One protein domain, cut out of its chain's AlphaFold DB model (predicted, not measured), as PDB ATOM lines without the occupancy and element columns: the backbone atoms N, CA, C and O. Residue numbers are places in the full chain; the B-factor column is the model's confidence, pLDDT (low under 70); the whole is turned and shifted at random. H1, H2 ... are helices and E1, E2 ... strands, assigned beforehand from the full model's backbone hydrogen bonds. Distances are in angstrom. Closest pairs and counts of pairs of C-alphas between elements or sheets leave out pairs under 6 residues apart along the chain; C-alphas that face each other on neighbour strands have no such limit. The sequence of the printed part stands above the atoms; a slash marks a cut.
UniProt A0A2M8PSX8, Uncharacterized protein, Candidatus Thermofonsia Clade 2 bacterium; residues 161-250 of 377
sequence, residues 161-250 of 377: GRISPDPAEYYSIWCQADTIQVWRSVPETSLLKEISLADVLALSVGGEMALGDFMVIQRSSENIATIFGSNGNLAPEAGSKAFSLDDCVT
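What this domain is: This is residues 161 to 250 of the 377 residues of an uncharacterized protein of Candidatus Thermofonsia Clade 2 bacterium (UniProt A0A2M8PSX8). What does the model look like at first sight? It is a sandwich, two four-stranded sheets face to face, with the strands of one crossed over those of the other, and two short helices, H1 and H2, at one end of it. The sheets come together along both sides, E4 with E5 and E1 with E8, while the turn between E3 and E4 lies at the end away from the helices. What is it made of? The printed part has 90 residues, of mixed class, with eight named strands and two named helices in the order E1 E2 E3 E4 H1 E5 E6 E7 E8 H2. The sheets run E1 E2 E3 E4 and E5 E6 E7 E8, and E2 E3 E4 and E5 E6 E7 E8 are meanders, each strand the antiparallel neighbour of the one before. How large is it? It is compact, with a radius of gyration of the C-alphas of 12.0 A and spans of 33 by 25 by 17 A.

How they stand to each other: How is the sheet nearest the first printed residue joined? E1, residues 162 to 164, and E2, residues 172 to 176, meet only at a point, where C-alphas 162 and 174 face each other at 5.1 A. E2 forms a hairpin with E3, residues 179 to 184, antiparallel at 155 degrees, with N 174 and O 181 within hydrogen-bond range at 3.0 A. E3 forms a hairpin with E4, residues 190 to 196, antiparallel at 159 degrees, with N 182 and O 193 2.8 A apart; this sheet is strongly twisted. How is the other sheet joined? E5, residues 208 to 212, and E6, residues 215 to 218, are a hairpin at 162 degrees, with N 209 and O 217 2.8 A apart. E6 and E7, residues 224 to 229, are a hairpin at 162 degrees, with N 218 and O 226 2.8 A apart. E7 and E8, residues 239 to 244, are a hairpin at 160 degrees, with N 227 and O 241 2.8 A apart. How do the sheets face each other? The parts that face each other are 10.2 A apart centre to centre, their best planes 6 degrees apart, and their strands at 40 degrees. The closest C-alphas of E4 and E5 are those of Lys 193 and Leu 211, 7.4 A apart, and those of E1 and E8 are Ser 164 and Phe 243, 7.0 A apart. Where are the helices? H1, residues 197 to 202, stands up from the first sheet at 44 degrees, only just over E4 with 3 of its 6 C-alphas, and only grazes the second with residues 199 to 201. H2, residues 245 to 250, is on the same face of the first sheet as H1, over E2 at a height over the sheet of 8.5 A and slantwise to the strands, 41 degrees to E2 on the local plane; its closest C-alpha to E2 is that of Cys 248, 5.2 A from that of Cys 175. H1 and H2 are near each other, and in both every O i to N i+4 pair is within hydrogen-bond range.

Where its parts are: Where do the first strands begin and how long are they? E1 begins at C-alpha 162, (242.390, 165.489, 223.706). From first to last C-alpha E2 measures 13.1 A, E3 16.3 A and E4 18.1 A. What follows E4? H1 begins at C-alpha 197, (233.849, 174.567, 214.545); then E5 measures 12.3 A, E6 10.1 A, E7 16.8 A and E8 17.5 A. Where does the last element end? H2 ends at C-alpha 250, (238.095, 163.338, 212.962).

The domain as a whole: How far does it reach? The two C-alphas farthest apart are those of Pro 187 and Ser 204, 34.6 A, while the first and last printed C-alphas are 10.5 A apart. Are there cuts or long links? The printed part has no cut and no long link; E1 to E2, with 7 residues between them, and E7 to E8, with 9, are short links, and the others are tight. Where is the confidence low? The mean pLDDT of the printed part is 83.1, and residues 161 to 170, 186 to 187 and 233 to 236 are under 70.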
ATOM      1  N   GLY A 161     240.779 161.551 224.227       54.84
ATOM      2  CA  GLY A 161     240.149 162.382 223.195       54.84
ATOM      3  C   GLY A 161     240.663 163.823 223.110       54.84
ATOM      4  O   GLY A 161     240.099 164.619 222.363       54.84
ATOM      5  N   ARG A 162     241.728 164.180 223.842       61.12
ATOM      6  CA  ARG A 162     242.390 165.489 223.706       61.12
ATOM      7  C   ARG A 162     243.247 165.547 222.442       61.12
ATOM      8  O   ARG A 162     244.059 164.660 222.203       61.12
ATOM      9  N   ILE A 163     243.122 166.631 221.672       60.59
ATOM     10  CA  ILE A 163     243.898 166.847 220.428       60.59
ATOM     11  C   ILE A 163     245.288 167.411 220.727       60.59
ATOM     12  O   ILE A 163     246.214 167.286 219.933       60.59
ATOM     13  N   SER A 164     245.459 168.005 221.904       60.38
ATOM     14  CA  SER A 164     246.754 168.466 222.377       60.38
ATOM     15  C   SER A 164     246.806 168.268 223.901       60.38
ATOM     16  O   SER A 164     246.149 169.012 224.642       60.38
ATOM     17  N   PRO A 165     247.435 167.169 224.352       51.47
ATOM     18  CA  PRO A 165     247.146 166.561 225.647       51.47
ATOM     19  C   PRO A 165     248.081 166.968 226.790       51.47
ATOM     20  O   PRO A 165     247.868 166.471 227.897       51.47
ATOM     21  N   ASP A 166     249.086 167.822 226.572       56.88
ATOM     22  CA  ASP A 166     250.022 168.196 227.635       56.88
ATOM     23  C   ASP A 166     249.299 169.045 228.707       56.88
ATOM     24  O   ASP A 166     248.885 170.174 228.439       56.88
ATOM     25  N   PRO A 167     249.086 168.515 229.929       45.41
ATOM     26  CA  PRO A 167     248.411 169.245 230.996       45.41
ATOM     27  C   PRO A 167     249.254 170.406 231.554       45.41
ATOM     28  O   PRO A 167     248.705 171.215 232.301       45.41
ATOM     29  N   ALA A 168     250.547 170.494 231.206       51.53
ATOM     30  CA  ALA A 168     251.407 171.640 231.502       51.53
ATOM     31  C   ALA A 168     251.216 172.807 230.513       51.53
ATOM     32  O   ALA A 168     251.726 173.900 230.753       51.53
ATOM     33  N   GLU A 169     250.473 172.615 229.419       61.72
ATOM     34  CA  GLU A 169     250.154 173.694 228.484       61.72
ATOM     35  C   GLU A 169     249.110 174.661 229.059       61.72
ATOM     36  O   GLU A 169     248.312 174.326 229.932       61.72
ATOM     37  N   TYR A 170     249.079 175.880 228.517       69.06
ATOM     38  CA  TYR A 170     248.169 176.954 228.929       69.06
ATOM     39  C   TYR A 170     246.682 176.572 228.877       69.06
ATOM     40  O   TYR A 170     245.909 177.028 229.719       69.06
ATOM     41  N   TYR A 171     246.290 175.742 227.909       79.25
ATOM     42  CA  TYR A 171     244.914 175.294 227.694       79.25
ATOM     43  C   TYR A 171     244.891 173.815 227.333       79.25
ATOM     44  O   TYR A 171     245.772 173.342 226.625       79.25
ATOM     45  N   SER A 172     243.837 173.098 227.709       83.88
ATOM     46  CA  SER A 172     243.491 171.808 227.105       83.88
ATOM     47  C   SER A 172     242.398 172.009 226.054       83.88
ATOM     48  O   SER A 172     241.472 172.792 226.268       83.88
ATOM     49  N   ILE A 173     242.529 171.335 224.907       87.44
ATOM     50  CA  ILE A 173     241.605 171.471 223.772       87.44
ATOM     51  C   ILE A 173     240.960 170.118 223.484       87.44
ATOM     52  O   ILE A 173     241.661 169.126 223.252       87.44
ATOM     53  N   TRP A 174     239.630 170.110 223.457       86.44
ATOM     54  CA  TRP A 174     238.809 168.991 223.001       86.44
ATOM     55  C   TRP A 174     237.983 169.423 221.802       86.44
ATOM     56  O   TRP A 174     237.602 170.587 221.690       86.44
ATOM     57  N   CYS A 175     237.664 168.463 220.943       88.62
ATOM     58  CA  CYS A 175     236.652 168.646 219.916       88.62
ATOM     59  C   CYS A 175     235.539 167.637 220.118       88.62
ATOM     60  O   CYS A 175     235.788 166.435 220.184       88.62
ATOM     61  N   GLN A 176     234.317 168.136 220.262       84.44
ATOM     62  CA  GLN A 176     233.150 167.312 220.528       84.44
ATOM     63  C   GLN A 176     231.898 167.992 219.984       84.44
ATOM     64  O   GLN A 176     231.689 169.178 220.223       84.44
ATOM     65  N   ALA A 177     231.044 167.225 219.299       83.25
ATOM     66  CA  ALA A 177     229.724 167.674 218.846       83.25
ATOM     67  C   ALA A 177     229.785 169.015 218.090       83.25
ATOM     68  O   ALA A 177     229.077 169.959 218.419       83.25
ATOM     69  N   ASP A 178     230.682 169.089 217.107       85.50
ATOM     70  CA  ASP A 178     230.903 170.250 216.233       85.50
ATOM     71  C   ASP A 178     231.396 171.514 216.967       85.50
ATOM     72  O   ASP A 178     231.360 172.625 216.429       85.50
ATOM     73  N   THR A 179     231.902 171.350 218.194       92.06
ATOM     74  CA  THR A 179     232.477 172.428 219.001       92.06
ATOM     75  C   THR A 179     233.922 172.140 219.393       92.06
ATOM     76  O   THR A 179     234.311 171.000 219.653       92.06
ATOM     77  N   ILE A 180     234.721 173.201 219.445       93.50
ATOM     78  CA  ILE A 180     236.042 173.242 220.062       93.50
ATOM     79  C   ILE A 180     235.845 173.730 221.495       93.50
ATOM     80  O   ILE A 180     235.410 174.862 221.722       93.50
ATOM     81  N   GLN A 181     236.186 172.889 222.462       92.62
ATOM     82  CA  GLN A 181     236.145 173.224 223.877       92.62
ATOM     83  C   GLN A 181     237.546 173.537 224.388       92.62
ATOM     84  O   GLN A 181     238.469 172.729 224.263       92.62
ATOM     85  N   VAL A 182     237.686 174.700 225.010       91.00
ATOM     86  CA  VAL A 182     238.922 175.175 225.623       91.00
ATOM     87  C   VAL A 182     238.752 175.131 227.128       91.00
ATOM     88  O   VAL A 182     237.887 175.819 227.668       91.00
ATOM     89  N   TRP A 183     239.575 174.344 227.814       87.00
ATOM     90  CA  TRP A 183     239.551 174.280 229.271       87.00
ATOM     91  C   TRP A 183     240.873 174.724 229.874       87.00
ATOM     92  O   TRP A 183     241.941 174.567 229.277       87.00
ATOM     93  N   ARG A 184     240.781 175.205 231.111       83.25
ATOM     94  CA  ARG A 184     241.903 175.254 232.046       83.25
ATOM     95  C   ARG A 184     241.803 174.084 233.021       83.25
ATOM     96  O   ARG A 184     240.703 173.625 233.316       83.25
ATOM     97  N   SER A 185     242.946 173.641 233.519       72.94
ATOM     98  CA  SER A 185     243.122 172.603 234.539       72.94
ATOM     99  C   SER A 185     243.519 173.178 235.903       72.94
ATOM    100  O   SER A 185     243.279 172.527 236.917       72.94
ATOM    101  N   VAL A 186     244.124 174.373 235.940       67.50
ATOM    102  CA  VAL A 186     244.681 175.010 237.146       67.50
ATOM    103  C   VAL A 186     244.094 176.423 237.311       67.50
ATOM    104  O   VAL A 186     244.008 177.149 236.319       67.50
ATOM    105  N   PRO A 187     243.691 176.849 238.529       65.25
ATOM    106  CA  PRO A 187     243.721 176.101 239.796       65.25
ATOM    107  C   PRO A 187     242.648 175.010 239.876       65.25
ATOM    108  O   PRO A 187     242.815 174.037 240.602       65.25
ATOM    109  N   GLU A 188     241.580 175.149 239.096       72.69
ATOM    110  CA  GLU A 188     240.490 174.188 239.005       72.69
ATOM    111  C   GLU A 188     240.184 173.904 237.540       72.69
ATOM    112  O   GLU A 188     240.325 174.774 236.674       72.69
ATOM    113  N   THR A 189     239.739 172.677 237.270       78.25
ATOM    114  CA  THR A 189     239.317 172.293 235.926       78.25
ATOM    115  C   THR A 189     238.013 172.995 235.577       78.25
ATOM    116  O   THR A 189     236.986 172.749 236.204       78.25
ATOM    117  N   SER A 190     238.039 173.857 234.564       83.94
ATOM    118  CA  SER A 190     236.841 174.556 234.102       83.94
ATOM    119  C   SER A 190     236.883 174.827 232.606       83.94
ATOM    120  O   SER A 190     237.918 175.226 232.063       83.94
ATOM    121  N   LEU A 191     235.727 174.677 231.964       89.06
ATOM    122  CA  LEU A 191     235.501 175.101 230.590       89.06
ATOM    123  C   LEU A 191     235.589 176.630 230.521       89.06
ATOM    124  O   LEU A 191     234.835 177.327 231.196       89.06
ATOM    125  N   LEU A 192     236.518 177.142 229.719       90.00
ATOM    126  CA  LEU A 192     236.678 178.574 229.463       90.00
ATOM    127  C   LEU A 192     235.823 179.012 228.281       90.00
ATOM    128  O   LEU A 192     235.141 180.032 228.337       90.00
ATOM    129  N   LYS A 193     235.872 178.234 227.195       94.31
ATOM    130  CA  LYS A 193     235.148 178.558 225.973       94.31
ATOM    131  C   LYS A 193     234.683 177.323 225.234       94.31
ATOM    132  O   LYS A 193     235.417 176.350 225.113       94.31
ATOM    133  N   GLU A 194     233.488 177.427 224.679       94.56
ATOM    134  CA  GLU A 194     232.971 176.542 223.647       94.56
ATOM    135  C   GLU A 194     232.834 177.361 222.359       94.56
ATOM    136  O   GLU A 194     232.265 178.457 222.370       94.56
ATOM    137  N   ILE A 195     233.438 176.878 221.276       95.19
ATOM    138  CA  ILE A 195     233.551 177.587 220.000       95.19
ATOM    139  C   ILE A 195     232.974 176.681 218.918       95.19
ATOM    140  O   ILE A 195     233.398 175.536 218.793       95.19
ATOM    141  N   SER A 196     232.043 177.180 218.110       95.19
ATOM    142  CA  SER A 196     231.536 176.438 216.952       95.19
ATOM    143  C   SER A 196     232.669 176.163 215.961       95.19
ATOM    144  O   SER A 196     233.373 177.083 215.537       95.19
ATOM    145  N   LEU A 197     232.846 174.906 215.552       93.25
ATOM    146  CA  LEU A 197     233.849 174.567 214.545       93.25
ATOM    147  C   LEU A 197     233.526 175.221 213.195       93.25
ATOM    148  O   LEU A 197     234.442 175.648 212.493       93.25
ATOM    149  N   ALA A 198     232.244 175.363 212.843       93.44
ATOM    150  CA  ALA A 198     231.847 176.077 211.629       93.44
ATOM    151  C   ALA A 198     232.284 177.540 211.640       93.44
ATOM    152  O   ALA A 198     232.718 178.044 210.608       93.44
ATOM    153  N   ASP A 199     232.225 178.196 212.797       95.94
ATOM    154  CA  ASP A 199     232.644 179.589 212.930       95.94
ATOM    155  C   ASP A 199     234.148 179.729 212.673       95.94
ATOM    156  O   ASP A 199     234.579 180.648 211.976       95.94
ATOM    157  N   VAL A 200     234.948 178.770 213.150       95.50
ATOM    158  CA  VAL A 200     236.399 178.727 212.905       95.50
ATOM    159  C   VAL A 200     236.716 178.371 211.451       95.50
ATOM    160  O   VAL A 200     237.595 178.981 210.843       95.50
ATOM    161  N   LEU A 201     235.984 177.427 210.855       93.62
ATOM    162  CA  LEU A 201     236.133 177.047 209.445       93.62
ATOM    163  C   LEU A 201     235.676 178.147 208.476       93.62
ATOM    164  O   LEU A 201     236.166 178.199 207.345       93.62
ATOM    165  N   ALA A 202     234.773 179.031 208.907       94.50
ATOM    166  CA  ALA A 202     234.326 180.193 208.145       94.50
ATOM    167  C   ALA A 202     235.349 181.340 208.144       94.50
ATOM    168  O   ALA A 202     235.285 182.213 207.274       94.50
ATOM    169  N   LEU A 203     236.314 181.343 209.072       93.88
ATOM    170  CA  LEU A 203     237.415 182.304 209.045       93.88
ATOM    171  C   LEU A 203     238.276 182.076 207.799       93.88
ATOM    172  O   LEU A 203     238.639 180.946 207.459       93.88
ATOM    173  N   SER A 204     238.658 183.165 207.132       94.69
ATOM    174  CA  SER A 204     239.741 183.124 206.149       94.69
ATOM    175  C   SER A 204     241.053 182.736 206.833       94.69
ATOM    176  O   SER A 204     241.223 182.978 208.026       94.69
ATOM    177  N   VAL A 205     242.017 182.192 206.092       93.19
ATOM    178  CA  VAL A 205     243.382 182.026 206.619       93.19
ATOM    179  C   VAL A 205     243.938 183.396 207.035       93.19
ATOM    180  O   VAL A 205     243.834 184.363 206.282       93.19
ATOM    181  N   GLY A 206     244.475 183.482 208.252       89.12
ATOM    182  CA  GLY A 206     244.862 184.722 208.935       89.12
ATOM    183  C   GLY A 206     243.700 185.483 209.587       89.12
ATOM    184  O   GLY A 206     243.923 186.524 210.196       89.12
ATOM    185  N   GLY A 207     242.466 184.992 209.455       89.12
ATOM    186  CA  GLY A 207     241.281 185.550 210.095       89.12
ATOM    187  C   GLY A 207     241.231 185.213 211.581       89.12
ATOM    188  O   GLY A 207     241.684 184.148 212.007       89.12
ATOM    189  N   GLU A 208     240.653 186.126 212.354       96.06
ATOM    190  CA  GLU A 208     240.573 186.050 213.810       96.06
ATOM    191  C   GLU A 208     239.139 186.239 214.290       96.06
ATOM    192  O   GLU A 208     238.362 186.998 213.706       96.06
ATOM    193  N   MET A 209     238.811 185.570 215.389       96.94
ATOM    194  CA  MET A 209     237.559 185.725 216.109       96.94
ATOM    195  C   MET A 209     237.853 185.962 217.587       96.94
ATOM    196  O   MET A 209     238.519 185.159 218.243       96.94
ATOM    197  N   ALA A 210     237.344 187.074 218.113       94.88
ATOM    198  CA  ALA A 210     237.402 187.357 219.538       94.88
ATOM    199  C   ALA A 210     236.438 186.432 220.288       94.88
ATOM    200  O   ALA A 210     235.262 186.337 219.941       94.88
ATOM    201  N   LEU A 211     236.937 185.778 221.334       92.50
ATOM    202  CA  LEU A 211     236.162 184.840 222.145       92.50
ATOM    203  C   LEU A 211     235.658 185.470 223.454       92.50
ATOM    204  O   LEU A 211     234.822 184.877 224.133       92.50
ATOM    205  N   GLY A 212     236.123 186.674 223.798       86.62
ATOM    206  CA  GLY A 212     235.932 187.269 225.127       86.62
ATOM    207  C   GLY A 212     237.021 186.825 226.105       86.62
ATOM    208  O   GLY A 212     237.891 186.045 225.734       86.62
ATOM    209  N   ASP A 213     237.016 187.369 227.322       83.69
ATOM    210  CA  ASP A 213     237.947 186.996 228.405       83.69
ATOM    211  C   ASP A 213     239.432 187.013 227.999       83.69
ATOM    212  O   ASP A 213     240.221 186.161 228.396       83.69
ATOM    213  N   PHE A 214     239.803 188.003 227.176       83.50
ATOM    214  CA  PHE A 214     241.146 188.167 226.606       83.50
ATOM    215  C   PHE A 214     241.613 186.992 225.734       83.50
ATOM    216  O   PHE A 214     242.813 186.796 225.560       83.50
ATOM    217  N   MET A 215     240.674 186.240 225.154       89.50
ATOM    218  CA  MET A 215     240.951 185.148 224.229       89.50
ATOM    219  C   MET A 215     240.611 185.492 222.777       89.50
ATOM    220  O   MET A 215     239.606 186.147 222.473       89.50
ATOM    221  N   VAL A 216     241.426 184.969 221.866       93.44
ATOM    222  CA  VAL A 216     241.238 185.051 220.413       93.44
ATOM    223  C   VAL A 216     241.524 183.686 219.807       93.44
ATOM    224  O   VAL A 216     242.483 183.028 220.197       93.44
ATOM    225  N   ILE A 217     240.722 183.267 218.832       96.00
ATOM    226  CA  ILE A 217     241.079 182.163 217.940       96.00
ATOM    227  C   ILE A 217     241.420 182.719 216.563       96.00
ATOM    228  O   ILE A 217     240.675 183.519 215.999       96.00
ATOM    229  N   GLN A 218     242.557 182.298 216.026       96.38
ATOM    230  CA  GLN A 218     243.014 182.637 214.689       96.38
ATOM    231  C   GLN A 218     243.082 181.373 213.846       96.38
ATOM    232  O   GLN A 218     243.646 180.366 214.274       96.38
ATOM    233  N   ARG A 219     242.606 181.434 212.606       96.12
ATOM    234  CA  ARG A 219     242.876 180.385 211.622       96.12
ATOM    235  C   ARG A 219     244.235 180.640 210.964       96.12
ATOM    236  O   ARG A 219     244.316 181.288 209.926       96.12
ATOM    237  N   SER A 220     245.315 180.189 211.593       88.00
ATOM    238  CA  SER A 220     246.692 180.500 211.183       88.00
ATOM    239  C   SER A 220     247.102 179.871 209.840       88.00
ATOM    240  O   SER A 220     247.952 180.423 209.145       88.00
ATOM    241  N   SER A 221     246.504 178.743 209.444       91.00
ATOM    242  CA  SER A 221     246.665 178.150 208.104       91.00
ATOM    243  C   SER A 221     245.368 177.472 207.645       91.00
ATOM    244  O   SER A 221     244.373 177.493 208.365       91.00
ATOM    245  N   GLU A 222     245.344 176.859 206.456       87.31
ATOM    246  CA  GLU A 222     244.147 176.156 205.962       87.31
ATOM    247  C   GLU A 222     243.622 175.106 206.955       87.31
ATOM    248  O   GLU A 222     242.406 174.983 207.109       87.31
ATOM    249  N   ASN A 223     244.527 174.430 207.670       90.94
ATOM    250  CA  ASN A 223     244.215 173.333 208.586       90.94
ATOM    251  C   ASN A 223     244.680 173.567 210.036       90.94
ATOM    252  O   ASN A 223     244.594 172.669 210.864       90.94
ATOM    253  N   ILE A 224     245.211 174.745 210.369       90.69
ATOM    254  CA  ILE A 224     245.688 175.040 211.727       90.69
ATOM    255  C   ILE A 224     244.903 176.207 212.304       90.69
ATOM    256  O   ILE A 224     244.851 177.286 211.705       90.69
ATOM    257  N   ALA A 225     244.354 175.996 213.496       94.44
ATOM    258  CA  ALA A 225     243.811 177.048 214.340       94.44
ATOM    259  C   ALA A 225     244.708 177.255 215.563       94.44
ATOM    260  O   ALA A 225     245.214 176.295 216.140       94.44
ATOM    261  N   THR A 226     244.895 178.513 215.952       93.19
ATOM    262  CA  THR A 226     245.670 178.908 217.128       93.19
ATOM    263  C   THR A 226     244.788 179.708 218.068       93.19
ATOM    264  O   THR A 226     244.209 180.716 217.669       93.19
ATOM    265  N   ILE A 227     244.680 179.268 219.317       92.31
ATOM    266  CA  ILE A 227     244.033 180.019 220.393       92.31
ATOM    267  C   ILE A 227     245.100 180.815 221.133       92.31
ATOM    268  O   ILE A 227     246.138 180.266 221.484       92.31
ATOM    269  N   PHE A 228     244.826 182.085 221.397       89.19
ATOM    270  CA  PHE A 228     245.637 182.989 222.204       89.19
ATOM    271  C   PHE A 228     244.820 183.445 223.411       89.19
ATOM    272  O   PHE A 228     243.620 183.672 223.268       89.19
ATOM    273  N   GLY A 229     245.450 183.626 224.572       86.75
ATOM    274  CA  GLY A 229     244.817 184.311 225.702       86.75
ATOM    275  C   GLY A 229     245.596 184.225 227.009       86.75
ATOM    276  O   GLY A 229     246.529 183.429 227.126       86.75
ATOM    277  N   SER A 230     245.183 185.004 228.007       80.31
ATOM    278  CA  SER A 230     245.820 185.097 229.333       80.31
ATOM    279  C   SER A 230     245.033 184.441 230.473       80.31
ATOM    280  O   SER A 230     245.402 184.582 231.632       80.31
ATOM    281  N   ASN A 231     243.936 183.744 230.178       73.44
ATOM    282  CA  ASN A 231     243.035 183.141 231.169       73.44
ATOM    283  C   ASN A 231     243.224 181.614 231.326       73.44
ATOM    284  O   ASN A 231     242.344 180.933 231.856       73.44
ATOM    285  N   GLY A 232     244.361 181.086 230.857       73.81
ATOM    286  CA  GLY A 232     244.750 179.675 230.947       73.81
ATOM    287  C   GLY A 232     245.220 179.230 232.338       73.81
ATOM    288  O   GLY A 232     244.809 179.783 233.355       73.81
ATOM    289  N   ASN A 233     246.085 178.210 232.380       68.50
ATOM    290  CA  ASN A 233     246.596 177.533 233.585       68.50
ATOM    291  C   ASN A 233     247.492 178.390 234.514       68.50
ATOM    292  O   ASN A 233     248.627 178.019 234.795       68.50
ATOM    293  N   LEU A 234     246.989 179.521 235.026       61.97
ATOM    294  CA  LEU A 234     247.678 180.442 235.956       61.97
ATOM    295  C   LEU A 234     249.016 181.009 235.469       61.97
ATOM    296  O   LEU A 234     249.770 181.591 236.250       61.97
ATOM    297  N   ALA A 235     249.340 180.849 234.195       56.56
ATOM    298  CA  ALA A 235     250.593 181.354 233.691       56.56
ATOM    299  C   ALA A 235     250.548 182.896 233.608       56.56
ATOM    300  O   ALA A 235     249.536 183.463 233.191       56.56
ATOM    301  N   PRO A 236     251.621 183.579 234.043       54.78
ATOM    302  CA  PRO A 236     251.625 185.028 234.269       54.78
ATOM    303  C   PRO A 236     251.522 185.861 232.983       54.78
ATOM    304  O   PRO A 236     251.284 187.065 233.050       54.78
ATOM    305  N   GLU A 237     251.691 185.240 231.815       70.00
ATOM    306  CA  GLU A 237     251.660 185.891 230.506       70.00
ATOM    307  C   GLU A 237     250.575 185.282 229.609       70.00
ATOM    308  O   GLU A 237     250.043 184.211 229.885       70.00
ATOM    309  N   ALA A 238     250.206 185.959 228.519       77.56
ATOM    310  CA  ALA A 238     249.295 185.372 227.542       77.56
ATOM    311  C   ALA A 238     249.979 184.205 226.810       77.56
ATOM    312  O   ALA A 238     251.057 184.365 226.239       77.56
ATOM    313  N   GLY A 239     249.335 183.041 226.796       81.56
ATOM    314  CA  GLY A 239     249.794 181.861 226.073       81.56
ATOM    315  C   GLY A 239     249.142 181.723 224.703       81.56
ATOM    316  O   GLY A 239     248.141 182.375 224.392       81.56
ATOM    317  N   SER A 240     249.690 180.820 223.890       85.62
ATOM    318  CA  SER A 240     249.078 180.411 222.625       85.62
ATOM    319  C   SER A 240     249.122 178.902 222.453       85.62
ATOM    320  O   SER A 240     250.021 178.245 222.977       85.62
ATOM    321  N   LYS A 241     248.154 178.353 221.721       85.19
ATOM    322  CA  LYS A 241     248.058 176.922 221.458       85.19
ATOM    323  C   LYS A 241     247.496 176.651 220.070       85.19
ATOM    324  O   LYS A 241     246.377 177.060 219.771       85.19
ATOM    325  N   ALA A 242     248.275 175.958 219.243       88.62
ATOM    326  CA  ALA A 242     247.904 175.581 217.883       88.62
ATOM    327  C   ALA A 242     247.430 174.124 217.815       88.62
ATOM    328  O   ALA A 242     247.976 173.260 218.499       88.62
ATOM    329  N   PHE A 243     246.431 173.847 216.979       86.44
ATOM    330  CA  PHE A 243     245.886 172.507 216.761       86.44
ATOM    331  C   PHE A 243     245.358 172.338 215.328       86.44
ATOM    332  O   PHE A 243     245.079 173.316 214.630       86.44
ATOM    333  N   SER A 244     245.249 171.079 214.897       90.62
ATOM    334  CA  SER A 244     244.745 170.687 213.576       90.62
ATOM    335  C   SER A 244     243.213 170.688 213.545       90.62
ATOM    336  O   SER A 244     242.566 170.110 214.421       90.62
ATOM    337  N   LEU A 245     242.630 171.333 212.530       89.94
ATOM    338  CA  LEU A 245     241.182 171.347 212.313       89.94
ATOM    339  C   LEU A 245     240.686 169.997 211.779       89.94
ATOM    340  O   LEU A 245     239.628 169.539 212.194       89.94
ATOM    341  N   ASP A 246     241.463 169.313 210.941       88.12
ATOM    342  CA  ASP A 246     241.132 167.964 210.469       88.12
ATOM    343  C   ASP A 246     241.139 166.939 211.611       88.12
ATOM    344  O   ASP A 246     240.267 166.067 211.670       88.12
ATOM    345  N   ASP A 247     242.077 167.066 212.556       84.25
ATOM    346  CA  ASP A 247     242.110 166.204 213.745       84.25
ATOM    347  C   ASP A 247     240.868 166.465 214.613       84.25
ATOM    348  O   ASP A 247     240.265 165.531 215.138       84.25
ATOM    349  N   CYS A 248     240.431 167.727 214.693       86.25
ATOM    350  CA  CYS A 248     239.202 168.142 215.370       86.25
ATOM    351  C   CYS A 248     237.941 167.540 214.740       86.25
ATOM    352  O   CYS A 248     237.104 166.976 215.449       86.25
ATOM    353  N   VAL A 249     237.853 167.568 213.408       85.75
ATOM    354  CA  VAL A 249     236.769 166.926 212.650       85.75
ATOM    355  C   VAL A 249     236.765 165.416 212.869       85.75
ATOM    356  O   VAL A 249     235.719 164.821 213.134       85.75
ATOM    357  N   THR A 250     237.939 164.791 212.808       81.38
ATOM    358  CA  THR A 250     238.095 163.338 212.962       81.38
ATOM    359  C   THR A 250     237.754 162.872 214.380       81.38
ATOM    360  O   THR A 250     237.206 161.784 214.556       81.38
TER     361      THR A 250